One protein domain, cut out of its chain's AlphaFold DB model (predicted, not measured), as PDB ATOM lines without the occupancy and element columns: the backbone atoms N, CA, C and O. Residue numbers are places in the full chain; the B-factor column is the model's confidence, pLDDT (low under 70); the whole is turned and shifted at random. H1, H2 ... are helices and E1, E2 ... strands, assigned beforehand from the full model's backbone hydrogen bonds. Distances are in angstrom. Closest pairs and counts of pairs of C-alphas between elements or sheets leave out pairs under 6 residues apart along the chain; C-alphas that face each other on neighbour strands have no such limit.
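AT A GLANCE: This is residues 5 to 198 of the 387 residues of the protein "Hypothetical protein" of Pyrodinium bahamense (UniProt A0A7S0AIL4). A strongly twisted sheet of six strands, E1 to E6, has helix H2 over one face and H5 on the opposite face, beside the strands. H2 sits in the middle, between that sheet and H1, H4 and the small hairpin of E7 and E8, while the long loop of residues 68 to 91 reaches away from this body. The printed part has 194 residues, with five named helices and eight named strands in the order E1 H1 E2 E3 E4 E5 H2 E6 H3 E7 E8 H4 H5; the class is mixed, helices and strands, with under half of the residues in named elements. The large sheet is branched and mixed, the small one antiparallel. The whole is compact, with a radius of gyration of the C-alphas of 16.9 A and spans of 50 by 40 by 36 A.

IN THESE COORDINATES: The large sheet holds E1, residues 5 to 9, from C-alpha 5 at (36.178, 58.093, -20.225); E2, 39 to 42; E3, 53 to 56; E4, 62 to 67, 15.4 A long; E5, 92 to 95; and E6, 116 to 123, 21.2 A. The small sheet holds E7, 144 to 147, and E8, 157 to 160. The helices are H1, 31 to 35; H2, 98 to 111, 20.4 A; H3, 132 to 135; H4, 161 to 168, 11.0 A; and H5, 176 to 190, 20.7 A, ending at C-alpha 190 at (25.943, 58.466, -4.836).

HOW THE PARTS SIT: E6 bends by 53 degrees at residue 119. On one side of it lies antiparallel E1 (N 7 to O 120, 3.1 A); on the other lie parallel E3 (N 55 to O 117, 2.9 A) and parallel E4 (N 64 to O 121, 2.9 A). The hairpins E2 and E3 (N 41 to O 54, 2.9 A) and E4 and E5 (N 65 to O 94, 2.9 A) complete the sheet. H2 has a height of 8.0 A over the sheet and runs along the strands, at 13 degrees to E6 on the local plane; its closest C-alphas to E6 are those of Ala 108 and Ala 116, 5.7 A apart. H5, at a height of 7.9 A, is over none of the strands; its closest C-alphas to E5 are those of Ala 189 and Cys 92, 6.5 A apart. H1 touches H2, with the C-alphas of Met 35 and Cys 103 closest at 4.7 A. H4 touches residues 105 to 109 of H2 alone, with the C-alphas of Thr 165 and Ala 109 closest at 5.6 A, at a shallow tilt of 24 degrees, the same way. The hairpin E7 and E8 has N 147 and O 157 within hydrogen-bond range at 2.8 A; H2 and E7 are near each other, with 6 pairs of C-alphas within 10 A. H3 touches no helix. Every O i to N i+4 pair is within hydrogen-bond range in H1, H4 and H5, and 8 of 10 in H2; H3 is too short for such a pair.

THE WHOLE: The C-alphas of Asp 46 and Gly 84 are the two farthest apart, at 52.1 A. The printed part has no cut. The links E1 to H1 and E4 to E5 are long. Mean pLDDT of the printed part is 94.2; residues 128 to 131 are under 70.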
ATOM      1  N   GLU A   5      35.552  56.821 -20.587       95.50
ATOM      2  CA  GLU A   5      36.178  58.093 -20.225       95.50
ATOM      3  C   GLU A   5      37.109  57.933 -19.019       95.50
ATOM      4  O   GLU A   5      36.918  57.047 -18.181       95.50
ATOM      5  N   GLU A   6      38.138  58.780 -18.935       96.19
ATOM      6  CA  GLU A   6      39.054  58.801 -17.792       96.19
ATOM      7  C   GLU A   6      38.534  59.764 -16.723       96.19
ATOM      8  O   GLU A   6      38.440  60.971 -16.953       96.19
ATOM      9  N   LYS A   7      38.203  59.231 -15.545       97.06
ATOM     10  CA  LYS A   7      37.685  60.012 -14.413       97.06
ATOM     11  C   LYS A   7      38.502  59.771 -13.149       97.06
ATOM     12  O   LYS A   7      39.155  58.736 -12.997       97.06
ATOM     13  N   PHE A   8      38.398  60.702 -12.208       97.75
ATOM     14  CA  PHE A   8      38.796  60.507 -10.821       97.75
ATOM     15  C   PHE A   8      37.611  60.084  -9.957       97.75
ATOM     16  O   PHE A   8      36.538  60.690  -9.998       97.75
ATOM     17  N   VAL A   9      37.847  59.082  -9.115       97.88
ATOM     18  CA  VAL A   9      36.889  58.591  -8.119       97.88
ATOM     19  C   VAL A   9      37.638  58.069  -6.892       97.88
ATOM     20  O   VAL A   9      38.773  57.583  -7.007       97.88
ATOM     21  N   SER A  10      37.020  58.115  -5.713       98.31
ATOM     22  CA  SER A  10      37.551  57.423  -4.543       98.31
ATOM     23  C   SER A  10      37.540  55.893  -4.724       98.31
ATOM     24  O   SER A  10      36.485  55.314  -4.998       98.31
ATOM     25  N   PRO A  11      38.657  55.175  -4.472       98.50
ATOM     26  CA  PRO A  11      38.693  53.709  -4.524       98.50
ATOM     27  C   PRO A  11      37.690  53.010  -3.594       98.50
ATOM     28  O   PRO A  11      37.330  51.859  -3.837       98.50
ATOM     29  N   PHE A  12      37.244  53.674  -2.523       98.56
ATOM     30  CA  PHE A  12      36.268  53.129  -1.573       98.56
ATOM     31  C   PHE A  12      34.812  53.241  -2.051       98.56
ATOM     32  O   PHE A  12      33.958  52.505  -1.556       98.56
ATOM     33  N   ALA A  13      34.532  54.114  -3.024       98.25
ATOM     34  CA  ALA A  13      33.218  54.234  -3.658       98.25
ATOM     35  C   ALA A  13      32.951  53.113  -4.685       98.25
ATOM     36  O   ALA A  13      31.807  52.889  -5.081       98.25
ATOM     37  N   ILE A  14      34.000  52.391  -5.099       98.44
ATOM     38  CA  ILE A  14      33.929  51.283  -6.054       98.44
ATOM     39  C   ILE A  14      33.772  49.953  -5.302       98.44
ATOM     40  O   ILE A  14      34.535  49.641  -4.385       98.44
ATOM     41  N   ARG A  15      32.807  49.140  -5.733       98.00
ATOM     42  CA  ARG A  15      32.524  47.791  -5.229       98.00
ATOM     43  C   ARG A  15      33.269  46.718  -6.026       98.00
ATOM     44  O   ARG A  15      33.502  46.846  -7.233       98.00
ATOM     45  N   PHE A  16      33.587  45.611  -5.360       98.06
ATOM     46  CA  PHE A  16      34.060  44.395  -6.022       98.06
ATOM     47  C   PHE A  16      32.920  43.745  -6.815       98.06
ATOM     48  O   PHE A  16      31.804  43.619  -6.321       98.06
ATOM     49  N   SER A  17      33.180  43.291  -8.042       95.94
ATOM     50  CA  SER A  17      32.189  42.517  -8.810       95.94
ATOM     51  C   SER A  17      32.111  41.052  -8.372       95.94
ATOM     52  O   SER A  17      31.076  40.419  -8.562       95.94
ATOM     53  N   GLN A  18      33.180  40.513  -7.780       95.25
ATOM     54  CA  GLN A  18      33.303  39.106  -7.392       95.25
ATOM     55  C   GLN A  18      33.720  38.982  -5.930       95.25
ATOM     56  O   GLN A  18      34.631  39.672  -5.482       95.25
ATOM     57  N   GLU A  19      33.134  38.013  -5.234       95.75
ATOM     58  CA  GLU A  19      33.414  37.716  -3.826       95.75
ATOM     59  C   GLU A  19      34.846  37.195  -3.560       95.75
ATOM     60  O   GLU A  19      35.335  37.271  -2.434       95.75
ATOM     61  N   ARG A  20      35.551  36.655  -4.571       96.38
ATOM     62  CA  ARG A  20      36.895  36.058  -4.422       96.38
ATOM     63  C   ARG A  20      37.893  36.572  -5.462       96.38
ATOM     64  O   ARG A  20      37.617  36.538  -6.660       96.38
ATOM     65  N   ILE A  21      39.102  36.931  -5.020       97.44
ATOM     66  CA  ILE A  21      40.258  37.233  -5.881       97.44
ATOM     67  C   ILE A  21      41.429  36.284  -5.648       97.44
ATOM     68  O   ILE A  21      41.720  35.870  -4.527       97.44
ATOM     69  N   ARG A  22      42.167  35.997  -6.726       97.50
ATOM     70  CA  ARG A  22      43.450  35.287  -6.649       97.50
ATOM     71  C   ARG A  22      44.529  36.198  -6.037       97.50
ATOM     72  O   ARG A  22      44.575  37.373  -6.399       97.50
ATOM     73  N   PRO A  23      45.466  35.664  -5.226       97.81
ATOM     74  CA  PRO A  23      46.589  36.424  -4.657       97.81
ATOM     75  C   PRO A  23      47.677  36.811  -5.683       97.81
ATOM     76  O   PRO A  23      48.690  37.412  -5.319       97.81
ATOM     77  N   THR A  24      47.494  36.465  -6.961       97.44
ATOM     78  CA  THR A  24      48.393  36.794  -8.074       97.44
ATOM     79  C   THR A  24      47.642  37.433  -9.243       97.44
ATOM     80  O   THR A  24      46.482  37.107  -9.528       97.44
ATOM     81  N   PHE A  25      48.322  38.328  -9.956       97.25
ATOM     82  CA  PHE A  25      47.915  38.844 -11.264       97.25
ATOM     83  C   PHE A  25      48.076  37.781 -12.367       97.25
ATOM     84  O   PHE A  25      48.583  36.686 -12.124       97.25
ATOM     85  N   GLN A  26      47.588  38.073 -13.580       94.56
ATOM     86  CA  GLN A  26      47.720  37.174 -14.742       94.56
ATOM     87  C   GLN A  26      49.191  36.930 -15.125       94.56
ATOM     88  O   GLN A  26      49.543  35.825 -15.515       94.56
ATOM     89  N   ASP A  27      50.054  37.931 -14.934       93.75
ATOM     90  CA  ASP A  27      51.507  37.867 -15.158       93.75
ATOM     91  C   ASP A  27      52.289  37.141 -14.039       93.75
ATOM     92  O   ASP A  27      53.518  37.146 -14.026       93.75
ATOM     93  N   GLY A  28      51.589  36.544 -13.068       95.88
ATOM     94  CA  GLY A  28      52.188  35.839 -11.936       95.88
ATOM     95  C   GLY A  28      52.704  36.735 -10.803       95.88
ATOM     96  O   GLY A  28      53.071  36.201  -9.753       95.88
ATOM     97  N   ARG A  29      52.699  38.072 -10.935       96.38
ATOM     98  CA  ARG A  29      53.084  38.971  -9.832       96.38
ATOM     99  C   ARG A  29      52.123  38.817  -8.654       96.38
ATOM    100  O   ARG A  29      50.909  38.706  -8.828       96.38
ATOM    101  N   LEU A  30      52.667  38.827  -7.437       97.00
ATOM    102  CA  LEU A  30      51.873  38.839  -6.208       97.00
ATOM    103  C   LEU A  30      51.151  40.178  -6.056       97.00
ATOM    104  O   LEU A  30      51.769  41.234  -6.186       97.00
ATOM    105  N   VAL A  31      49.870  40.112  -5.696       97.19
ATOM    106  CA  VAL A  31      49.023  41.280  -5.419       97.19
ATOM    107  C   VAL A  31      49.653  42.151  -4.321       97.19
ATOM    108  O   VAL A  31      49.867  43.346  -4.526       97.19
ATOM    109  N   ASP A  32      50.103  41.521  -3.231       96.38
ATOM    110  CA  ASP A  32      50.801  42.157  -2.103       96.38
ATOM    111  C   ASP A  32      52.034  42.983  -2.547       96.38
ATOM    112  O   ASP A  32      52.302  44.054  -2.001       96.38
ATOM    113  N   ARG A  33      52.781  42.515  -3.566       96.31
ATOM    114  CA  ARG A  33      53.975  43.210  -4.088       96.31
ATOM    115  C   ARG A  33      53.616  44.434  -4.925       96.31
ATOM    116  O   ARG A  33      54.294  45.448  -4.811       96.31
ATOM    117  N   SER A  34      52.571  44.363  -5.748       95.88
ATOM    118  CA  SER A  34      52.124  45.513  -6.545       95.88
ATOM    119  C   SER A  34      51.458  46.582  -5.682       95.88
ATOM    120  O   SER A  34      51.654  47.764  -5.928       95.88
ATOM    121  N   MET A  35      50.744  46.191  -4.621       96.38
ATOM    122  CA  MET A  35      50.216  47.118  -3.613       96.38
ATOM    123  C   MET A  35      51.330  47.926  -2.920       96.38
ATOM    124  O   MET A  35      51.121  49.083  -2.561       96.38
ATOM    125  N   ALA A  36      52.514  47.338  -2.715       96.88
ATOM    126  CA  ALA A  36      53.666  48.032  -2.131       96.88
ATOM    127  C   ALA A  36      54.341  49.039  -3.089       96.88
ATOM    128  O   ALA A  36      55.163  49.829  -2.643       96.88
ATOM    129  N   GLN A  37      53.995  49.012  -4.380       96.94
ATOM    130  CA  GLN A  37      54.498  49.921  -5.419       96.94
ATOM    131  C   GLN A  37      53.533  51.084  -5.716       96.94
ATOM    132  O   GLN A  37      53.807  51.878  -6.611       96.94
ATOM    133  N   ILE A  38      52.389  51.167  -5.024       97.69
ATOM    134  CA  ILE A  38      51.448  52.282  -5.184       97.69
ATOM    135  C   ILE A  38      51.939  53.465  -4.349       97.69
ATOM    136  O   ILE A  38      52.082  53.363  -3.130       97.69
ATOM    137  N   GLU A  39      52.158  54.589  -5.021       97.75
ATOM    138  CA  GLU A  39      52.612  55.848  -4.431       97.75
ATOM    139  C   GLU A  39      51.408  56.783  -4.247       97.75
ATOM    140  O   GLU A  39      50.631  56.992  -5.178       97.75
ATOM    141  N   ALA A  40      51.242  57.360  -3.055       97.81
ATOM    142  CA  ALA A  40      50.266  58.422  -2.818       97.81
ATOM    143  C   ALA A  40      50.941  59.776  -3.070       97.81
ATOM    144  O   ALA A  40      51.683  60.272  -2.219       97.81
ATOM    145  N   VAL A  41      50.716  60.352  -4.250       96.56
ATOM    146  CA  VAL A  41      51.261  61.663  -4.628       96.56
ATOM    147  C   VAL A  41      50.300  62.783  -4.204       96.56
ATOM    148  O   VAL A  41      49.104  62.521  -4.032       96.56
ATOM    149  N   PRO A  42      50.777  64.026  -4.003       96.44
ATOM    150  CA  PRO A  42      49.895  65.174  -3.804       96.44
ATOM    151  C   PRO A  42      48.841  65.273  -4.912       96.44
ATOM    152  O   PRO A  42      49.103  64.914  -6.061       96.44
ATOM    153  N   TRP A  43      47.644  65.736  -4.559       95.88
ATOM    154  CA  TRP A  43      46.584  65.980  -5.534       95.88
ATOM    155  C   TRP A  43      47.045  67.038  -6.561       95.88
ATOM    156  O   TRP A  43      47.553  68.076  -6.135       95.88
ATOM    157  N   PRO A  44      46.941  66.784  -7.882       92.69
ATOM    158  CA  PRO A  44      47.567  67.639  -8.892       92.69
ATOM    159  C   PRO A  44      46.739  68.865  -9.295       92.69
ATOM    160  O   PRO A  44      47.256  69.706 -10.021       92.69
ATOM    161  N   LEU A  45      45.476  68.969  -8.867       88.56
ATOM    162  CA  LEU A  45      44.671  70.176  -9.074       88.56
ATOM    163  C   LEU A  45      44.755  71.070  -7.835       88.56
ATOM    164  O   LEU A  45      44.763  70.565  -6.710       88.56
ATOM    165  N   ASP A  46      44.766  72.388  -8.036       85.75
ATOM    166  CA  ASP A  46      44.941  73.403  -6.986       85.75
ATOM    167  C   ASP A  46      43.715  73.517  -6.054       85.75
ATOM    168  O   ASP A  46      42.956  74.485  -6.071       85.75
ATOM    169  N   GLY A  47      43.478  72.483  -5.245       77.75
ATOM    170  CA  GLY A  47      42.372  72.385  -4.286       77.75
ATOM    171  C   GLY A  47      40.995  72.083  -4.895       77.75
ATOM    172  O   GLY A  47      40.063  71.768  -4.152       77.75
ATOM    173  N   SER A  48      40.841  72.121  -6.220       77.94
ATOM    174  CA  SER A  48      39.593  71.731  -6.882       77.94
ATOM    175  C   SER A  48      39.403  70.210  -6.852       77.94
ATOM    176  O   SER A  48      40.322  69.437  -7.107       77.94
ATOM    177  N   GLY A  49      38.188  69.766  -6.520       76.31
ATOM    178  CA  GLY A  49      37.792  68.355  -6.583       76.31
ATOM    179  C   GLY A  49      37.768  67.572  -5.270       76.31
ATOM    180  O   GLY A  49      37.323  66.431  -5.268       76.31
ATOM    181  N   GLY A  50      38.169  68.165  -4.141       92.50
ATOM    182  CA  GLY A  50      37.901  67.578  -2.820       92.50
ATOM    183  C   GLY A  50      38.685  66.302  -2.481       92.50
ATOM    184  O   GLY A  50      38.273  65.573  -1.580       92.50
ATOM    185  N   TYR A  51      39.813  66.052  -3.145       97.00
ATOM    186  CA  TYR A  51      40.768  65.008  -2.771       97.00
ATOM    187  C   TYR A  51      42.070  65.612  -2.236       97.00
ATOM    188  O   TYR A  51      42.431  66.741  -2.558       97.00
ATOM    189  N   ASP A  52      42.790  64.832  -1.431       96.75
ATOM    190  CA  ASP A  52      44.025  65.246  -0.754       96.75
ATOM    191  C   ASP A  52      45.271  64.513  -1.298       96.75
ATOM    192  O   ASP A  52      46.405  64.933  -1.034       96.75
ATOM    193  N   VAL A  53      45.073  63.393  -2.012       97.38
ATOM    194  CA  VAL A  53      46.106  62.610  -2.722       97.38
ATOM    195  C   VAL A  53      45.554  61.920  -3.969       97.38
ATOM    196  O   VAL A  53      44.395  61.505  -4.011       97.38
ATOM    197  N   LEU A  54      46.437  61.698  -4.942       97.25
ATOM    198  CA  LEU A  54      46.221  60.801  -6.076       97.25
ATOM    199  C   LEU A  54      47.039  59.511  -5.884       97.25
ATOM    200  O   LEU A  54      48.210  59.555  -5.502       97.25
ATOM    201  N   LEU A  55      46.441  58.350  -6.156       97.69
ATOM    202  CA  LEU A  55      47.137  57.061  -6.137       97.69
ATOM    203  C   LEU A  55      47.782  56.756  -7.495       97.69
ATOM    204  O   LEU A  55      47.104  56.396  -8.457       97.69
ATOM    205  N   SER A  56      49.109  56.837  -7.551       96.44
ATOM    206  CA  SER A  56      49.925  56.432  -8.699       96.44
ATOM    207  C   SER A  56      50.228  54.931  -8.616       96.44
ATOM    208  O   SER A  56      51.027  54.491  -7.787       96.44
ATOM    209  N   ALA A  57      49.577  54.135  -9.469       96.56
ATOM    210  CA  ALA A  57      49.676  52.675  -9.475       96.56
ATOM    211  C   ALA A  57      50.602  52.119 -10.585       96.56
ATOM    212  O   ALA A  57      50.702  52.705 -11.661       96.56
ATOM    213  N   PRO A  58      51.245  50.948 -10.384       95.81
ATOM    214  CA  PRO A  58      52.154  50.314 -11.352       95.81
ATOM    215  C   PRO A  58      51.420  49.470 -12.420       95.81
ATOM    216  O   PRO A  58      51.980  48.513 -12.970       95.81
ATOM    217  N   PHE A  59      50.139  49.747 -12.653       95.38
ATOM    218  CA  PHE A  59      49.256  49.025 -13.568       95.38
ATOM    219  C   PHE A  59      48.299  50.010 -14.261       95.38
ATOM    220  O   PHE A  59      48.069  51.088 -13.711       95.38
ATOM    221  N   PRO A  60      47.738  49.670 -15.440       95.44
ATOM    222  CA  PRO A  60      46.770  50.529 -16.120       95.44
ATOM    223  C   PRO A  60      45.547  50.835 -15.237       95.44
ATOM    224  O   PRO A  60      45.221  49.996 -14.381       95.44
ATOM    225  N   PRO A  61      44.853  51.969 -15.468       96.94
ATOM    226  CA  PRO A  61      43.580  52.286 -14.821       96.94
ATOM    227  C   PRO A  61      42.621  51.093 -14.790       96.94
ATOM    228  O   PRO A  61      42.674  50.199 -15.641       96.94
ATOM    229  N   ILE A  62      41.775  51.042 -13.762       97.19
ATOM    230  CA  ILE A  62      40.766  49.987 -13.646       97.19
ATOM    231  C   ILE A  62      39.530  50.350 -14.457       97.19
ATOM    232  O   ILE A  62      39.057  51.484 -14.392       97.19
ATOM    233  N   GLU A  63      38.980  49.372 -15.167       96.00
ATOM    234  CA  GLU A  63      37.670  49.510 -15.798       96.00
ATOM    235  C   GLU A  63      36.578  49.448 -14.714       96.00
ATOM    236  O   GLU A  63      36.564  48.527 -13.879       96.00
ATOM    237  N   ILE A  64      35.661  50.420 -14.728       96.75
ATOM    238  CA  ILE A  64      34.465  50.459 -13.878       96.75
ATOM    239  C   ILE A  64      33.198  50.737 -14.691       96.75
ATOM    240  O   ILE A  64      33.255  51.269 -15.797       96.75
ATOM    241  N   ILE A  65      32.041  50.389 -14.129       95.88
ATOM    242  CA  ILE A  65      30.721  50.692 -14.693       95.88
ATOM    243  C   ILE A  65      29.708  50.985 -13.583       95.88
ATOM    244  O   ILE A  65      29.831  50.451 -12.475       95.88
ATOM    245  N   ARG A  66      28.683  51.791 -13.881       96.44
ATOM    246  CA  ARG A  66      27.497  51.934 -13.028       96.44
ATOM    247  C   ARG A  66      26.568  50.743 -13.272       96.44
ATOM    248  O   ARG A  66      26.128  50.517 -14.395       96.44
ATOM    249  N   TRP A  67      26.269  49.953 -12.243       95.19
ATOM    250  CA  TRP A  67      25.440  48.751 -12.394       95.19
ATOM    251  C   TRP A  67      24.538  48.502 -11.184       95.19
ATOM    252  O   TRP A  67      24.920  48.782 -10.049       95.19
ATOM    253  N   ARG A  68      23.344  47.945 -11.430       95.12
ATOM    254  CA  ARG A  68      22.405  47.483 -10.395       95.12
ATOM    255  C   ARG A  68      22.587  45.970 -10.197       95.12
ATOM    256  O   ARG A  68      22.205  45.197 -11.081       95.12
ATOM    257  N   PRO A  69      23.206  45.514  -9.094       94.50
ATOM    258  CA  PRO A  69      23.445  44.095  -8.862       94.50
ATOM    259  C   PRO A  69      22.123  43.383  -8.559       94.50
ATOM    260  O   PRO A  69      21.194  43.972  -8.016       94.50
ATOM    261  N   LYS A  70      22.036  42.086  -8.861       95.00
ATOM    262  CA  LYS A  70      20.959  41.242  -8.324       95.00
ATOM    263  C   LYS A  70      21.247  40.982  -6.849       95.00
ATOM    264  O   LYS A  70      22.356  40.534  -6.543       95.00
ATOM    265  N   ILE A  71      20.279  41.257  -5.974       95.31
ATOM    266  CA  ILE A  71      20.393  40.929  -4.548       95.31
ATOM    267  C   ILE A  71      20.425  39.403  -4.422       95.31
ATOM    268  O   ILE A  71      19.759  38.697  -5.188       95.31
ATOM    269  N   ARG A  72      21.256  38.896  -3.511       95.19
ATOM    270  CA  ARG A  72      21.420  37.467  -3.265       95.19
ATOM    271  C   ARG A  72      21.404  37.164  -1.781       95.19
ATOM    272  O   ARG A  72      21.865  37.977  -0.987       95.19
ATOM    273  N   GLU A  73      20.913  35.980  -1.461       95.06
ATOM    274  CA  GLU A  73      20.985  35.405  -0.122       95.06
ATOM    275  C   GLU A  73      22.389  34.840   0.143       95.06
ATOM    276  O   GLU A  73      23.244  34.795  -0.747       95.06
ATOM    277  N   GLU A  74      22.644  34.403   1.377       92.50
ATOM    278  CA  GLU A  74      23.941  33.834   1.775       92.50
ATOM    279  C   GLU A  74      24.284  32.534   1.022       92.50
ATOM    280  O   GLU A  74      25.464  32.218   0.860       92.50
ATOM    281  N   ASP A  75      23.277  31.817   0.507       91.94
ATOM    282  CA  ASP A  75      23.438  30.632  -0.350       91.94
ATOM    283  C   ASP A  75      23.788  30.975  -1.817       91.94
ATOM    284  O   ASP A  75      24.104  30.090  -2.613       91.94
ATOM    285  N   GLY A  76      23.768  32.262  -2.187       90.69
ATOM    286  CA  GLY A  76      24.054  32.757  -3.532       90.69
ATOM    287  C   GLY A  76      22.859  32.760  -4.497       90.69
ATOM    288  O   GLY A  76      23.006  33.246  -5.630       90.69
ATOM    289  N   ARG A  77      21.675  32.288  -4.084       93.19
ATOM    290  CA  ARG A  77      20.442  32.406  -4.876       93.19
ATOM    291  C   ARG A  77      20.026  33.866  -4.996       93.19
ATOM    292  O   ARG A  77      20.334  34.699  -4.152       93.19
ATOM    293  N   THR A  78      19.367  34.205  -6.104       94.62
ATOM    294  CA  THR A  78      18.865  35.570  -6.333       94.62
ATOM    295  C   THR A  78      17.591  35.775  -5.531       94.62
ATOM    296  O   THR A  78      16.652  35.014  -5.741       94.62
ATOM    297  N   CYS A  79      17.534  36.811  -4.691       95.56
ATOM    298  CA  CYS A  79      16.318  37.156  -3.959       95.56
ATOM    299  C   CYS A  79      15.181  37.465  -4.942       95.56
ATOM    300  O   CYS A  79      15.374  38.182  -5.937       95.56
ATOM    301  N   ILE A  80      14.002  36.922  -4.662       97.38
ATOM    302  CA  ILE A  80      12.791  37.107  -5.458       97.38
ATOM    303  C   ILE A  80      11.760  37.822  -4.582       97.38
ATOM    304  O   ILE A  80      11.576  37.466  -3.423       97.38
ATOM    305  N   ASP A  81      11.141  38.854  -5.141       97.19
ATOM    306  CA  ASP A  81      10.076  39.645  -4.524       97.19
ATOM    307  C   ASP A  81       8.748  38.861  -4.481       97.19
ATOM    308  O   ASP A  81       8.596  37.865  -5.193       97.19
ATOM    309  N   GLU A  82       7.755  39.333  -3.723       97.38
ATOM    310  CA  GLU A  82       6.421  38.702  -3.612       97.38
ATOM    311  C   GLU A  82       5.745  38.517  -4.989       97.38
ATOM    312  O   GLU A  82       5.059  37.527  -5.239       97.38
ATOM    313  N   ASP A  83       6.038  39.428  -5.922       96.50
ATOM    314  CA  ASP A  83       5.630  39.428  -7.335       96.50
ATOM    315  C   ASP A  83       6.297  38.342  -8.216       96.50
ATOM    316  O   ASP A  83       6.058  38.290  -9.426       96.50
ATOM    317  N   GLY A  84       7.225  37.538  -7.686       96.62
ATOM    318  CA  GLY A  84       8.055  36.620  -8.481       96.62
ATOM    319  C   GLY A  84       9.176  37.314  -9.281       96.62
ATOM    320  O   GLY A  84       9.829  36.696 -10.128       96.62
ATOM    321  N   LYS A  85       9.423  38.609  -9.040       96.44
ATOM    322  CA  LYS A  85      10.434  39.418  -9.746       96.44
ATOM    323  C   LYS A  85      11.791  39.351  -9.044       96.44
ATOM    324  O   LYS A  85      11.878  39.382  -7.825       96.44
ATOM    325  N   LYS A  86      12.881  39.310  -9.814       95.62
ATOM    326  CA  LYS A  86      14.253  39.290  -9.272       95.62
ATOM    327  C   LYS A  86      14.589  40.645  -8.649       95.62
ATOM    328  O   LYS A  86      14.607  41.644  -9.367       95.62
ATOM    329  N   MET A  87      14.898  40.668  -7.355       96.50
ATOM    330  CA  MET A  87      15.246  41.900  -6.650       96.50
ATOM    331  C   MET A  87      16.582  42.460  -7.154       96.50
ATOM    332  O   MET A  87      17.597  41.759  -7.229       96.50
ATOM    333  N   LEU A  88      16.582  43.749  -7.488       96.00
ATOM    334  CA  LEU A  88      17.774  44.500  -7.869       96.00
ATOM    335  C   LEU A  88      18.165  45.444  -6.733       96.00
ATOM    336  O   LEU A  88      17.310  46.102  -6.146       96.00
ATOM    337  N   GLY A  89      19.459  45.501  -6.440       95.44
ATOM    338  CA  GLY A  89      20.036  46.462  -5.514       95.44
ATOM    339  C   GLY A  89      20.180  47.848  -6.140       95.44
ATOM    340  O   GLY A  89      19.918  48.067  -7.327       95.44
ATOM    341  N   GLU A  90      20.641  48.781  -5.316       96.12
ATOM    342  CA  GLU A  90      20.952  50.151  -5.720       96.12
ATOM    343  C   GLU A  90      22.044  50.185  -6.800       96.12
ATOM    344  O   GLU A  90      22.890  49.290  -6.899       96.12
ATOM    345  N   ALA A  91      22.024  51.222  -7.641       96.44
ATOM    346  CA  ALA A  91      23.078  51.421  -8.626       96.44
ATOM    347  C   ALA A  91      24.383  51.768  -7.902       96.44
ATOM    348  O   ALA A  91      24.412  52.662  -7.063       96.44
ATOM    349  N   CYS A  92      25.465  51.063  -8.216       97.44
ATOM    350  CA  CYS A  92      26.786  51.302  -7.639       97.44
ATOM    351  C   CYS A  92      27.858  51.252  -8.727       97.44
ATOM    352  O   CYS A  92      27.665  50.647  -9.785       97.44
ATOM    353  N   TRP A  93      29.015  51.848  -8.448       97.81
ATOM    354  CA  TRP A  93      30.217  51.671  -9.257       97.81
ATOM    355  C   TRP A  93      30.829  50.298  -8.975       97.81
ATOM    356  O   TRP A  93      31.193  50.007  -7.838       97.81
ATOM    357  N   PHE A  94      30.971  49.455  -9.996       97.25
ATOM    358  CA  PHE A  94      31.628  48.149  -9.898       97.25
ATOM    359  C   PHE A  94      32.843  48.076 -10.814       97.25
ATOM    360  O   PHE A  94      32.793  48.567 -11.937       97.25
ATOM    361  N   THR A  95      33.906  47.398 -10.374       96.94
ATOM    362  CA  THR A  95      35.093  47.152 -11.210       96.94
ATOM    363  C   THR A  95      35.071  45.807 -11.938       96.94
ATOM    364  O   THR A  95      34.522  44.815 -11.446       96.94
ATOM    365  N   PHE A  96      35.782  45.737 -13.062       94.81
ATOM    366  CA  PHE A  96      36.165  44.480 -13.714       94.81
ATOM    367  C   PHE A  96      37.505  43.914 -13.219       94.81
ATOM    368  O   PHE A  96      37.765  42.719 -13.377       94.81
ATOM    369  N   ASP A  97      38.307  44.732 -12.533       96.31
ATOM    370  CA  ASP A  97      39.669  44.435 -12.088       96.31
ATOM    371  C   ASP A  97      39.771  44.299 -10.555       96.31
ATOM    372  O   ASP A  97      40.575  44.965  -9.899       96.31
ATOM    373  N   ASN A  98      39.001  43.385  -9.953       97.38
ATOM    374  CA  ASN A  98      38.922  43.212  -8.488       97.38
ATOM    375  C   ASN A  98      40.299  43.127  -7.776       97.38
ATOM    376  O   ASN A  98      40.465  43.637  -6.670       97.38
ATOM    377  N   ARG A  99      41.324  42.540  -8.420       97.94
ATOM    378  CA  ARG A  99      42.708  42.490  -7.895       97.94
ATOM    379  C   ARG A  99      43.402  43.858  -7.852       97.94
ATOM    380  O   ARG A  99      44.144  44.127  -6.909       97.94
ATOM    381  N   ARG A 100      43.193  44.707  -8.865       98.19
ATOM    382  CA  ARG A 100      43.747  46.072  -8.911       98.19
ATOM    383  C   ARG A 100      42.994  46.980  -7.939       98.19
ATOM    384  O   ARG A 100      43.642  47.700  -7.187       98.19
ATOM    385  N   LEU A 101      41.661  46.871  -7.873       98.44
ATOM    386  CA  LEU A 101      40.843  47.605  -6.900       98.44
ATOM    387  C   LEU A 101      41.257  47.303  -5.456       98.44
ATOM    388  O   LEU A 101      41.432  48.234  -4.678       98.44
ATOM    389  N   TYR A 102      41.498  46.032  -5.111       98.44
ATOM    390  CA  TYR A 102      42.021  45.670  -3.790       98.44
ATOM    391  C   TYR A 102      43.339  46.399  -3.476       98.44
ATOM    392  O   TYR A 102      43.478  46.974  -2.398       98.44
ATOM    393  N   CYS A 103      44.279  46.454  -4.428       98.50
ATOM    394  CA  CYS A 103      45.532  47.190  -4.239       98.50
ATOM    395  C   CYS A 103      45.289  48.694  -4.019       98.50
ATOM    396  O   CYS A 103      45.917  49.280  -3.140       98.50
ATOM    397  N   LEU A 104      44.381  49.309  -4.789       98.56
ATOM    398  CA  LEU A 104      44.031  50.731  -4.665       98.56
ATOM    399  C   LEU A 104      43.363  51.040  -3.318       98.56
ATOM    400  O   LEU A 104      43.791  51.964  -2.632       98.56
ATOM    401  N   GLN A 105      42.376  50.248  -2.891       98.50
ATOM    402  CA  GLN A 105      41.725  50.409  -1.586       98.50
ATOM    403  C   GLN A 105      42.700  50.197  -0.424       98.50
ATOM    404  O   GLN A 105      42.688  50.959   0.540       98.50
ATOM    405  N   ALA A 106      43.576  49.196  -0.507       98.06
ATOM    406  CA  ALA A 106      44.564  48.939   0.534       98.06
ATOM    407  C   ALA A 106      45.692  49.989   0.564       98.06
ATOM    408  O   ALA A 106      46.275  50.229   1.620       98.06
ATOM    409  N   ALA A 107      45.984  50.658  -0.556       98.12
ATOM    410  CA  ALA A 107      46.843  51.842  -0.581       98.12
ATOM    411  C   ALA A 107      46.133  53.078   0.003       98.12
ATOM    412  O   ALA A 107      46.709  53.751   0.855       98.12
ATOM    413  N   ALA A 108      44.870  53.324  -0.368       98.12
ATOM    414  CA  ALA A 108      44.038  54.389   0.201       98.12
ATOM    415  C   ALA A 108      43.885  54.256   1.729       98.12
ATOM    416  O   ALA A 108      43.981  55.242   2.454       98.12
ATOM    417  N   ALA A 109      43.720  53.033   2.242       97.62
ATOM    418  CA  ALA A 109      43.558  52.787   3.675       97.62
ATOM    419  C   ALA A 109      44.797  53.190   4.495       97.62
ATOM    420  O   ALA A 109      44.654  53.660   5.619       97.62
ATOM    421  N   LYS A 110      46.010  53.089   3.926       97.00
ATOM    422  CA  LYS A 110      47.262  53.506   4.592       97.00
ATOM    423  C   LYS A 110      47.391  55.019   4.771       97.00
ATOM    424  O   LYS A 110      48.184  55.453   5.599       97.00
ATOM    425  N   VAL A 111      46.673  55.809   3.971       97.81
ATOM    426  CA  VAL A 111      46.698  57.282   4.023       97.81
ATOM    427  C   VAL A 111      45.435  57.876   4.649       97.81
ATOM    428  O   VAL A 111      45.341  59.094   4.787       97.81
ATOM    429  N   TRP A 112      44.485  57.035   5.066       97.12
ATOM    430  CA  TRP A 112      43.266  57.446   5.761       97.12
ATOM    431  C   TRP A 112      43.597  58.266   7.026       97.12
ATOM    432  O   TRP A 112      44.495  57.876   7.773       97.12
ATOM    433  N   PRO A 113      42.906  59.393   7.303       97.00
ATOM    434  CA  PRO A 113      41.684  59.887   6.660       97.00
ATOM    435  C   PRO A 113      41.895  60.817   5.450       97.00
ATOM    436  O   PRO A 113      40.956  61.492   5.050       97.00
ATOM    437  N   ARG A 114      43.087  60.893   4.843       97.38
ATOM    438  CA  ARG A 114      43.269  61.695   3.618       97.38
ATOM    439  C   ARG A 114      42.445  61.093   2.478       97.38
ATOM    440  O   ARG A 114      42.531  59.894   2.208       97.38
ATOM    441  N   ARG A 115      41.668  61.929   1.793       97.69
ATOM    442  CA  ARG A 115      40.799  61.550   0.676       97.69
ATOM    443  C   ARG A 115      41.656  61.204  -0.532       97.69
ATOM    444  O   ARG A 115      42.289  62.074  -1.127       97.69
ATOM    445  N   ALA A 116      41.697  59.920  -0.862       98.12
ATOM    446  CA  ALA A 116      42.449  59.404  -1.992       98.12
ATOM    447  C   ALA A 116      41.551  59.229  -3.220       98.12
ATOM    448  O   ALA A 116      40.487  58.615  -3.115       98.12
ATOM    449  N   ALA A 117      42.027  59.702  -4.369       97.94
ATOM    450  CA  ALA A 117      41.467  59.417  -5.686       97.94
ATOM    451  C   ALA A 117      42.329  58.407  -6.456       97.94
ATOM    452  O   ALA A 117      43.539  58.298  -6.237       97.94
ATOM    453  N   ALA A 118      41.715  57.712  -7.409       98.00
ATOM    454  CA  ALA A 118      42.405  56.959  -8.451       98.00
ATOM    455  C   ALA A 118      41.846  57.324  -9.834       98.00
ATOM    456  O   ALA A 118      40.674  57.683  -9.952       98.00
ATOM    457  N   ILE A 119      42.686  57.204 -10.866       97.38
ATOM    458  CA  ILE A 119      42.260  57.281 -12.269       97.38
ATOM    459  C   ILE A 119      41.574  55.963 -12.637       97.38
ATOM    460  O   ILE A 119      42.124  54.880 -12.399       97.38
ATOM    461  N   VAL A 120      40.386  56.058 -13.226       97.69
ATOM    462  CA  VAL A 120      39.575  54.918 -13.667       97.69
ATOM    463  C   VAL A 120      39.080  55.113 -15.095       97.69
ATOM    464  O   VAL A 120      38.906  56.240 -15.551       97.69
ATOM    465  N   HIS A 121      38.827  54.002 -15.785       96.94
ATOM    466  CA  HIS A 121      38.157  53.971 -17.084       96.94
ATOM    467  C   HIS A 121      36.680  53.669 -16.862       96.94
ATOM    468  O   HIS A 121      36.313  52.538 -16.539       96.94
ATOM    469  N   VAL A 122      35.831  54.686 -16.989       97.00
ATOM    470  CA  VAL A 122      34.385  54.556 -16.789       97.00
ATOM    471  C   VAL A 122      33.745  54.138 -18.104       97.00
ATOM    472  O   VAL A 122      33.730  54.911 -19.054       97.00
ATOM    473  N   MET A 123      33.237  52.908 -18.174       95.06
ATOM    474  CA  MET A 123      32.509  52.420 -19.344       95.06
ATOM    475  C   MET A 123      31.049  52.868 -19.294       95.06
ATOM    476  O   MET A 123      30.381  52.698 -18.273       95.06
ATOM    477  N   HIS A 124      30.559  53.403 -20.412       91.62
ATOM    478  CA  HIS A 124      29.178  53.886 -20.532       91.62
ATOM    479  C   HIS A 124      28.200  52.715 -20.702       91.62
ATOM    480  O   HIS A 124      27.149  52.680 -20.070       91.62
ATOM    481  N   ASP A 125      28.597  51.717 -21.496       88.94
ATOM    482  CA  ASP A 125      27.814  50.520 -21.785       88.94
ATOM    483  C   ASP A 125      28.526  49.250 -21.315       88.94
ATOM    484  O   ASP A 125      29.753  49.122 -21.364       88.94
ATOM    485  N   LEU A 126      27.739  48.244 -20.931       84.44
ATOM    486  CA  LEU A 126      28.254  46.886 -20.796       84.44
ATOM    487  C   LEU A 126      28.646  46.352 -22.182       84.44
ATOM    488  O   LEU A 126      27.796  46.339 -23.075       84.44
ATOM    489  N   PRO A 127      29.860  45.799 -22.372       77.19
ATOM    490  CA  PRO A 127      30.182  45.077 -23.594       77.19
ATOM    491  C   PRO A 127      29.295  43.825 -23.696       77.19
ATOM    492  O   PRO A 127      29.578  42.793 -23.081       77.19
ATOM    493  N   LEU A 128      28.221  43.934 -24.490       67.75
ATOM    494  CA  LEU A 128      27.194  42.901 -24.718       67.75
ATOM    495  C   LEU A 128      27.777  41.567 -25.212       67.75
ATOM    496  O   LEU A 128      27.175  40.514 -25.027       67.75
ATOM    497  N   SER A 129      28.965  41.605 -25.814       67.50
ATOM    498  CA  SER A 129      29.703  40.453 -26.339       67.50
ATOM    499  C   SER A 129      30.373  39.573 -25.277       67.50
ATOM    500  O   SER A 129      31.029  38.593 -25.632       67.50
ATOM    501  N   ARG A 130      30.278  39.907 -23.983       55.91
ATOM    502  CA  ARG A 130      31.020  39.224 -22.913       55.91
ATOM    503  C   ARG A 130      30.115  38.703 -21.799       55.91
ATOM    504  O   ARG A 130      29.078  39.275 -21.475       55.91
ATOM    505  N   SER A 131      30.600  37.665 -21.113       64.19
ATOM    506  CA  SER A 131      30.049  37.056 -19.886       64.19
ATOM    507  C   SER A 131      30.002  38.001 -18.666       64.19
ATOM    508  O   SER A 131      29.847  37.569 -17.525       64.19
ATOM    509  N   THR A 132      30.113  39.305 -18.896       71.94
ATOM    510  CA  THR A 132      30.193  40.397 -17.933       71.94
ATOM    511  C   THR A 132      29.061  40.381 -16.898       71.94
ATOM    512  O   THR A 132      29.381  40.429 -15.711       71.94
ATOM    513  N   PRO A 133      27.772  40.172 -17.255       77.88
ATOM    514  CA  PRO A 133      26.701  40.049 -16.262       77.88
ATOM    515  C   PRO A 133      26.878  38.862 -15.299       77.88
ATOM    516  O   PRO A 133      26.406  38.920 -14.164       77.88
ATOM    517  N   ARG A 134      27.580  37.793 -15.718       82.38
ATOM    518  CA  ARG A 134      27.902  36.640 -14.857       82.38
ATOM    519  C   ARG A 134      29.001  36.969 -13.836       82.38
ATOM    520  O   ARG A 134      29.078  36.280 -12.824       82.38
ATOM    521  N   LYS A 135      29.826  38.005 -14.068       82.00
ATOM    522  CA  LYS A 135      30.894  38.409 -13.136       82.00
ATOM    523  C   LYS A 135      30.351  39.045 -11.855       82.00
ATOM    524  O   LYS A 135      30.992  38.855 -10.832       82.00
ATOM    525  N   PHE A 136      29.194  39.719 -11.887       88.25
ATOM    526  CA  PHE A 136      28.562  40.362 -10.719       88.25
ATOM    527  C   PHE A 136      27.851  39.342  -9.812       88.25
ATOM    528  O   PHE A 136      26.614  39.230  -9.791       88.25
ATOM    529  N   ARG A 137      28.653  38.554  -9.090       88.00
ATOM    530  CA  ARG A 137      28.238  37.533  -8.117       88.00
ATOM    531  C   ARG A 137      28.899  37.848  -6.768       88.00
ATOM    532  O   ARG A 137      29.982  37.354  -6.463       88.00
ATOM    533  N   THR A 138      28.230  38.702  -6.001       92.94
ATOM    534  CA  THR A 138      28.535  39.041  -4.605       92.94
ATOM    535  C   THR A 138      27.268  38.885  -3.770       92.94
ATOM    536  O   THR A 138      26.168  39.169  -4.253       92.94
ATOM    537  N   THR A 139      27.425  38.408  -2.537       94.25
ATOM    538  CA  THR A 139      26.364  38.322  -1.519       94.25
ATOM    539  C   THR A 139      26.307  39.589  -0.661       94.25
ATOM    540  O   THR A 139      25.247  40.006  -0.217       94.25
ATOM    541  N   ASP A 140      27.441  40.273  -0.508       95.06
ATOM    542  CA  ASP A 140      27.641  41.460   0.328       95.06
ATOM    543  C   ASP A 140      27.620  42.787  -0.460       95.06
ATOM    544  O   ASP A 140      28.189  43.786  -0.016       95.06
ATOM    545  N   LEU A 141      27.036  42.786  -1.665       94.81
ATOM    546  CA  LEU A 141      27.053  43.901  -2.627       94.81
ATOM    547  C   LEU A 141      28.466  44.373  -3.044       94.81
ATOM    548  O   LEU A 141      28.619  45.465  -3.590       94.81
ATOM    549  N   GLY A 142      29.502  43.547  -2.850       96.25
ATOM    550  CA  GLY A 142      30.883  43.874  -3.219       96.25
ATOM    551  C   GLY A 142      31.588  44.795  -2.226       96.25
ATOM    552  O   GLY A 142      32.484  45.548  -2.616       96.25
ATOM    553  N   ASN A 143      31.168  44.762  -0.961       97.00
ATOM    554  CA  ASN A 143      31.772  45.520   0.137       97.00
ATOM    555  C   ASN A 143      33.098  44.920   0.625       97.00
ATOM    556  O   ASN A 143      33.967  45.646   1.116       97.00
ATOM    557  N   SER A 144      33.261  43.609   0.469       97.62
ATOM    558  CA  SER A 144      34.441  42.846   0.848       97.62
ATOM    559  C   SER A 144      34.902  41.920  -0.278       97.62
ATOM    560  O   SER A 144      34.224  41.728  -1.288       97.62
ATOM    561  N   VAL A 145      36.098  41.350  -0.120       97.81
ATOM    562  CA  VAL A 145      36.621  40.334  -1.033       97.81
ATOM    563  C   VAL A 145      37.508  39.320  -0.310       97.81
ATOM    564  O   VAL A 145      38.373  39.670   0.498       97.81
ATOM    565  N   ARG A 146      37.313  38.036  -0.611       97.69
ATOM    566  CA  ARG A 146      38.104  36.908  -0.102       97.69
ATOM    567  C   ARG A 146      39.346  36.705  -0.975       97.69
ATOM    568  O   ARG A 146      39.248  36.593  -2.196       97.69
ATOM    569  N   ILE A 147      40.526  36.632  -0.367       97.94
ATOM    570  CA  ILE A 147      41.809  36.474  -1.067       97.94
ATOM    571  C   ILE A 147      42.236  35.007  -0.998       97.94
ATOM    572  O   ILE A 147      42.680  34.532   0.049       97.94
ATOM    573  N   SER A 148      42.104  34.271  -2.103       97.56
ATOM    574  CA  SER A 148      42.403  32.832  -2.160       97.56
ATOM    575  C   SER A 148      42.389  32.252  -3.579       97.56
ATOM    576  O   SER A 148      41.946  32.872  -4.546       97.56
ATOM    577  N   ARG A 149      42.896  31.027  -3.732       96.25
ATOM    578  CA  ARG A 149      42.737  30.214  -4.947       96.25
ATOM    579  C   ARG A 149      41.339  29.573  -4.963       96.25
ATOM    580  O   ARG A 149      40.619  29.595  -3.965       96.25
ATOM    581  N   ARG A 150      40.938  28.996  -6.108       92.44
ATOM    582  CA  ARG A 150      39.613  28.355  -6.279       92.44
ATOM    583  C   ARG A 150      39.412  27.174  -5.317       92.44
ATOM    584  O   ARG A 150      38.325  27.025  -4.784       92.44
ATOM    585  N   HIS A 151      40.462  26.389  -5.076       94.38
ATOM    586  CA  HIS A 151      40.411  25.161  -4.270       94.38
ATOM    587  C   HIS A 151      40.882  25.345  -2.817       94.38
ATOM    588  O   HIS A 151      40.983  24.361  -2.093       94.38
ATOM    589  N   ASP A 152      41.178  26.576  -2.383       95.44
ATOM    590  CA  ASP A 152      41.517  26.833  -0.980       95.44
ATOM    591  C   ASP A 152      40.200  26.868  -0.170       95.44
ATOM    592  O   ASP A 152      39.364  27.749  -0.434       95.44
ATOM    593  N   PRO A 153      39.985  25.940   0.790       94.19
ATOM    594  CA  PRO A 153      38.729  25.850   1.541       94.19
ATOM    595  C   PRO A 153      38.568  27.012   2.528       94.19
ATOM    596  O   PRO A 153      37.460  27.489   2.753       94.19
ATOM    597  N   VAL A 154      39.682  27.505   3.073       96.44
ATOM    598  CA  VAL A 154      39.745  28.675   3.954       96.44
ATOM    599  C   VAL A 154      40.423  29.813   3.182       96.44
ATOM    600  O   VAL A 154      41.491  29.587   2.603       96.44
ATOM    601  N   PRO A 155      39.846  31.027   3.125       96.44
ATOM    602  CA  PRO A 155      40.502  32.157   2.477       96.44
ATOM    603  C   PRO A 155      41.766  32.579   3.243       96.44
ATOM    604  O   PRO A 155      41.777  32.572   4.471       96.44
ATOM    605  N   ARG A 156      42.831  32.992   2.534       96.38
ATOM    606  CA  ARG A 156      44.082  33.471   3.166       96.38
ATOM    607  C   ARG A 156      43.842  34.755   3.965       96.38
ATOM    608  O   ARG A 156      44.502  34.978   4.973       96.38
ATOM    609  N   ALA A 157      42.935  35.595   3.478       97.19
ATOM    610  CA  ALA A 157      42.438  36.789   4.145       97.19
ATOM    611  C   ALA A 157      41.066  37.167   3.567       97.19
ATOM    612  O   ALA A 157      40.751  36.806   2.430       97.19
ATOM    613  N   THR A 158      40.298  37.950   4.318       97.38
ATOM    614  CA  THR A 158      39.152  38.711   3.809       97.38
ATOM    615  C   THR A 158      39.503  40.188   3.925       97.38
ATOM    616  O   THR A 158      40.061  40.611   4.934       97.38
ATOM    617  N   TRP A 159      39.222  40.966   2.885       98.00
ATOM    618  CA  TRP A 159      39.425  42.408   2.877       98.00
ATOM    619  C   TRP A 159      38.083  43.125   2.900       98.00
ATOM    620  O   TRP A 159      37.277  42.918   2.000       98.00
ATOM    621  N   CYS A 160      37.884  44.003   3.877       97.88
ATOM    622  CA  CYS A 160      36.790  44.963   3.935       97.88
ATOM    623  C   CYS A 160      37.407  46.338   4.207       97.88
ATOM    624  O   CYS A 160      38.055  46.540   5.237       97.88
ATOM    625  N   TRP A 161      37.243  47.298   3.290       97.62
ATOM    626  CA  TRP A 161      37.916  48.593   3.437       97.62
ATOM    627  C   TRP A 161      37.416  49.371   4.660       97.62
ATOM    628  O   TRP A 161      38.207  50.040   5.320       97.62
ATOM    629  N   ALA A 162      36.129  49.235   5.001       96.50
ATOM    630  CA  ALA A 162      35.524  49.892   6.155       96.50
ATOM    631  C   ALA A 162      36.033  49.324   7.490       96.50
ATOM    632  O   ALA A 162      36.043  50.025   8.497       96.50
ATOM    633  N   GLU A 163      36.479  48.066   7.522       96.25
ATOM    634  CA  GLU A 163      37.190  47.509   8.678       96.25
ATOM    635  C   GLU A 163      38.619  48.043   8.742       96.25
ATOM    636  O   GLU A 163      39.035  48.533   9.791       96.25
ATOM    637  N   ALA A 164      39.332  48.041   7.612       96.19
ATOM    638  CA  ALA A 164      40.703  48.534   7.535       96.19
ATOM    639  C   ALA A 164      40.829  50.003   7.985       96.19
ATOM    640  O   ALA A 164      41.708  50.323   8.784       96.19
ATOM    641  N   THR A 165      39.930  50.890   7.541       95.38
ATOM    642  CA  THR A 165      39.939  52.309   7.941       95.38
ATOM    643  C   THR A 165      39.468  52.533   9.381       95.38
ATOM    644  O   THR A 165      39.955  53.455  10.037       95.38
ATOM    645  N   ARG A 166      38.585  51.675   9.922       93.25
ATOM    646  CA  ARG A 166      38.246  51.678  11.357       93.25
ATOM    647  C   ARG A 166      39.445  51.290  12.220       93.25
ATOM    648  O   ARG A 166      39.691  51.963  13.213       93.25
ATOM    649  N   SER A 167      40.220  50.271  11.840       88.94
ATOM    650  CA  SER A 167      41.405  49.841  12.601       88.94
ATOM    651  C   SER A 167      42.511  50.901  12.684       88.94
ATOM    652  O   SER A 167      43.289  50.878  13.634       88.94
ATOM    653  N   CYS A 168      42.576  51.843  11.738       84.31
ATOM    654  CA  CYS A 168      43.490  52.990  11.802       84.31
ATOM    655  C   CYS A 168      43.073  54.051  12.842       84.31
ATOM    656  O   CYS A 168      43.918  54.813  13.305       84.31
ATOM    657  N   ASN A 169      41.792  54.098  13.226       81.38
ATOM    658  CA  ASN A 169      41.267  55.015  14.235       81.38
ATOM    659  C   ASN A 169      41.184  54.302  15.592       81.38
ATOM    660  O   ASN A 169      40.219  53.598  15.881       81.38
ATOM    661  N   SER A 170      42.195  54.497  16.440       77.94
ATOM    662  CA  SER A 170      42.348  53.860  17.756       77.94
ATOM    663  C   SER A 170      41.129  54.024  18.684       77.94
ATOM    664  O   SER A 170      41.059  54.994  19.432       77.94
ATOM    665  N   ALA A 171      40.199  53.058  18.659       77.81
ATOM    666  CA  ALA A 171      39.074  52.810  19.586       77.81
ATOM    667  C   ALA A 171      38.093  53.965  19.917       77.81
ATOM    668  O   ALA A 171      37.105  53.739  20.616       77.81
ATOM    669  N   GLY A 172      38.337  55.187  19.447       86.62
ATOM    670  CA  GLY A 172      37.532  56.372  19.730       86.62
ATOM    671  C   GLY A 172      36.432  56.645  18.696       86.62
ATOM    672  O   GLY A 172      36.360  55.983  17.657       86.62
ATOM    673  N   PRO A 173      35.579  57.658  18.945       88.12
ATOM    674  CA  PRO A 173      34.658  58.160  17.934       88.12
ATOM    675  C   PRO A 173      35.429  58.644  16.699       88.12
ATOM    676  O   PRO A 173      36.522  59.200  16.808       88.12
ATOM    677  N   MET A 174      34.843  58.449  15.518       90.12
ATOM    678  CA  MET A 174      35.448  58.848  14.247       90.12
ATOM    679  C   MET A 174      35.801  60.341  14.255       90.12
ATOM    680  O   MET A 174      34.938  61.182  14.526       90.12
ATOM    681  N   SER A 175      37.064  60.653  13.952       94.12
ATOM    682  CA  SER A 175      37.555  62.030  13.857       94.12
ATOM    683  C   SER A 175      36.783  62.821  12.799       94.12
ATOM    684  O   SER A 175      36.262  62.250  11.841       94.12
ATOM    685  N   GLU A 176      36.726  64.144  12.948       94.19
ATOM    686  CA  GLU A 176      36.052  65.032  11.993       94.19
ATOM    687  C   GLU A 176      36.607  64.873  10.569       94.19
ATOM    688  O   GLU A 176      35.839  64.690   9.628       94.19
ATOM    689  N   ALA A 177      37.935  64.792  10.426       94.56
ATOM    690  CA  ALA A 177      38.588  64.469   9.157       94.56
ATOM    691  C   ALA A 177      38.157  63.096   8.603       94.56
ATOM    692  O   ALA A 177      37.935  62.958   7.405       94.56
ATOM    693  N   GLY A 178      37.992  62.087   9.467       95.25
ATOM    694  CA  GLY A 178      37.464  60.779   9.073       95.25
ATOM    695  C   GLY A 178      36.025  60.851   8.562       95.25
ATOM    696  O   GLY A 178      35.719  60.223   7.552       95.25
ATOM    697  N   LYS A 179      35.159  61.638   9.214       95.50
ATOM    698  CA  LYS A 179      33.776  61.868   8.762       95.50
ATOM    699  C   LYS A 179      33.756  62.556   7.399       95.50
ATOM    700  O   LYS A 179      33.225  61.978   6.464       95.50
ATOM    701  N   ALA A 180      34.456  63.682   7.250       96.00
ATOM    702  CA  ALA A 180      34.552  64.402   5.978       96.00
ATOM    703  C   ALA A 180      35.125  63.536   4.836       96.00
ATOM    704  O   ALA A 180      34.727  63.673   3.678       96.00
ATOM    705  N   ALA A 181      36.043  62.615   5.147       96.75
ATOM    706  CA  ALA A 181      36.546  61.647   4.180       96.75
ATOM    707  C   ALA A 181      35.502  60.587   3.800       96.75
ATOM    708  O   ALA A 181      35.377  60.254   2.622       96.75
ATOM    709  N   LEU A 182      34.732  60.080   4.768       96.75
ATOM    710  CA  LEU A 182      33.621  59.158   4.521       96.75
ATOM    711  C   LEU A 182      32.497  59.829   3.719       96.75
ATOM    712  O   LEU A 182      31.993  59.222   2.780       96.75
ATOM    713  N   ASP A 183      32.162  61.080   4.025       97.19
ATOM    714  CA  ASP A 183      31.173  61.871   3.287       97.19
ATOM    715  C   ASP A 183      31.604  62.059   1.821       97.19
ATOM    716  O   ASP A 183      30.787  61.916   0.916       97.19
ATOM    717  N   GLY A 184      32.904  62.264   1.562       97.00
ATOM    718  CA  GLY A 184      33.467  62.268   0.206       97.00
ATOM    719  C   GLY A 184      33.326  60.923  -0.523       97.00
ATOM    720  O   GLY A 184      32.936  60.891  -1.689       97.00
ATOM    721  N   VAL A 185      33.569  59.799   0.166       97.56
ATOM    722  CA  VAL A 185      33.344  58.445  -0.388       97.56
ATOM    723  C   VAL A 185      31.866  58.214  -0.715       97.56
ATOM    724  O   VAL A 185      31.548  57.632  -1.752       97.56
ATOM    725  N   LEU A 186      30.958  58.663   0.156       97.38
ATOM    726  CA  LEU A 186      29.514  58.549  -0.053       97.38
ATOM    727  C   LEU A 186      29.038  59.444  -1.203       97.38
ATOM    728  O   LEU A 186      28.228  58.991  -2.007       97.38
ATOM    729  N   ALA A 187      29.577  60.660  -1.333       97.62
ATOM    730  CA  ALA A 187      29.290  61.552  -2.452       97.62
ATOM    731  C   ALA A 187      29.699  60.928  -3.798       97.62
ATOM    732  O   ALA A 187      28.902  60.925  -4.731       97.62
ATOM    733  N   ASP A 188      30.889  60.327  -3.896       97.75
ATOM    734  CA  ASP A 188      31.311  59.601  -5.103       97.75
ATOM    735  C   ASP A 188      30.456  58.361  -5.397       97.75
ATOM    736  O   ASP A 188      30.153  58.066  -6.555       97.75
ATOM    737  N   ALA A 189      30.060  57.620  -4.359       97.75
ATOM    738  CA  ALA A 189      29.208  56.444  -4.506       97.75
ATOM    739  C   ALA A 189      27.778  56.812  -4.944       97.75
ATOM    740  O   ALA A 189      27.153  56.052  -5.692       97.75
ATOM    741  N   ALA A 190      27.274  57.969  -4.508       97.44
ATOM    742  CA  ALA A 190      25.943  58.466  -4.836       97.44
ATOM    743  C   ALA A 190      25.800  58.879  -6.308       97.44
ATOM    744  O   ALA A 190      24.727  58.662  -6.864       97.44
ATOM    745  N   LYS A 191      26.871  59.391  -6.937       97.44
ATOM    746  CA  LYS A 191      26.866  59.864  -8.333       97.44
ATOM    747  C   LYS A 191      26.256  58.843  -9.284       97.44
ATOM    748  O   LYS A 191      26.757  57.717  -9.372       97.44
ATOM    749  N   GLU A 192      25.173  59.212  -9.960       96.25
ATOM    750  CA  GLU A 192      24.428  58.281 -10.813       96.25
ATOM    751  C   GLU A 192      25.049  58.148 -12.199       96.25
ATOM    752  O   GLU A 192      25.099  57.035 -12.728       96.25
ATOM    753  N   ASP A 193      25.555  59.254 -12.744       96.38
ATOM    754  CA  ASP A 193      26.145  59.324 -14.076       96.38
ATOM    755  C   ASP A 193      27.663  59.568 -14.042       96.38
ATOM    756  O   ASP A 193      28.229  60.093 -13.081       96.38
ATOM    757  N   TRP A 194      28.347  59.177 -15.118       95.75
ATOM    758  CA  TRP A 194      29.792  59.361 -15.262       95.75
ATOM    759  C   TRP A 194      30.188  60.833 -15.433       95.75
ATOM    760  O   TRP A 194      31.324  61.184 -15.107       95.75
ATOM    761  N   SER A 195      29.280  61.696 -15.908       96.62
ATOM    762  CA  SER A 195      29.543  63.133 -16.087       96.62
ATOM    763  C   SER A 195      29.646  63.906 -14.764       96.62
ATOM    764  O   SER A 195      30.205  64.999 -14.729       96.62
ATOM    765  N   GLU A 196      29.177  63.320 -13.657       96.69
ATOM    766  CA  GLU A 196      29.299  63.867 -12.296       96.69
ATOM    767  C   GLU A 196      30.657  63.536 -11.639       96.69
ATOM    768  O   GLU A 196      31.003  64.057 -10.569       96.69
ATOM    769  N   LEU A 197      31.435  62.629 -12.242       97.06
ATOM    770  CA  LEU A 197      32.805  62.332 -11.827       97.06
ATOM    771  C   LEU A 197      33.769  63.372 -12.405       97.06
ATOM    772  O   LEU A 197      33.544  63.940 -13.468       97.06
ATOM    773  N   ILE A 198      34.869  63.614 -11.695       96.75
ATOM    774  CA  ILE A 198      35.818  64.666 -12.069       96.75
ATOM    775  C   ILE A 198      36.674  64.173 -13.233       96.75
ATOM    776  O   ILE A 198      37.276  63.103 -13.139       96.75
TER     777      ILE A 198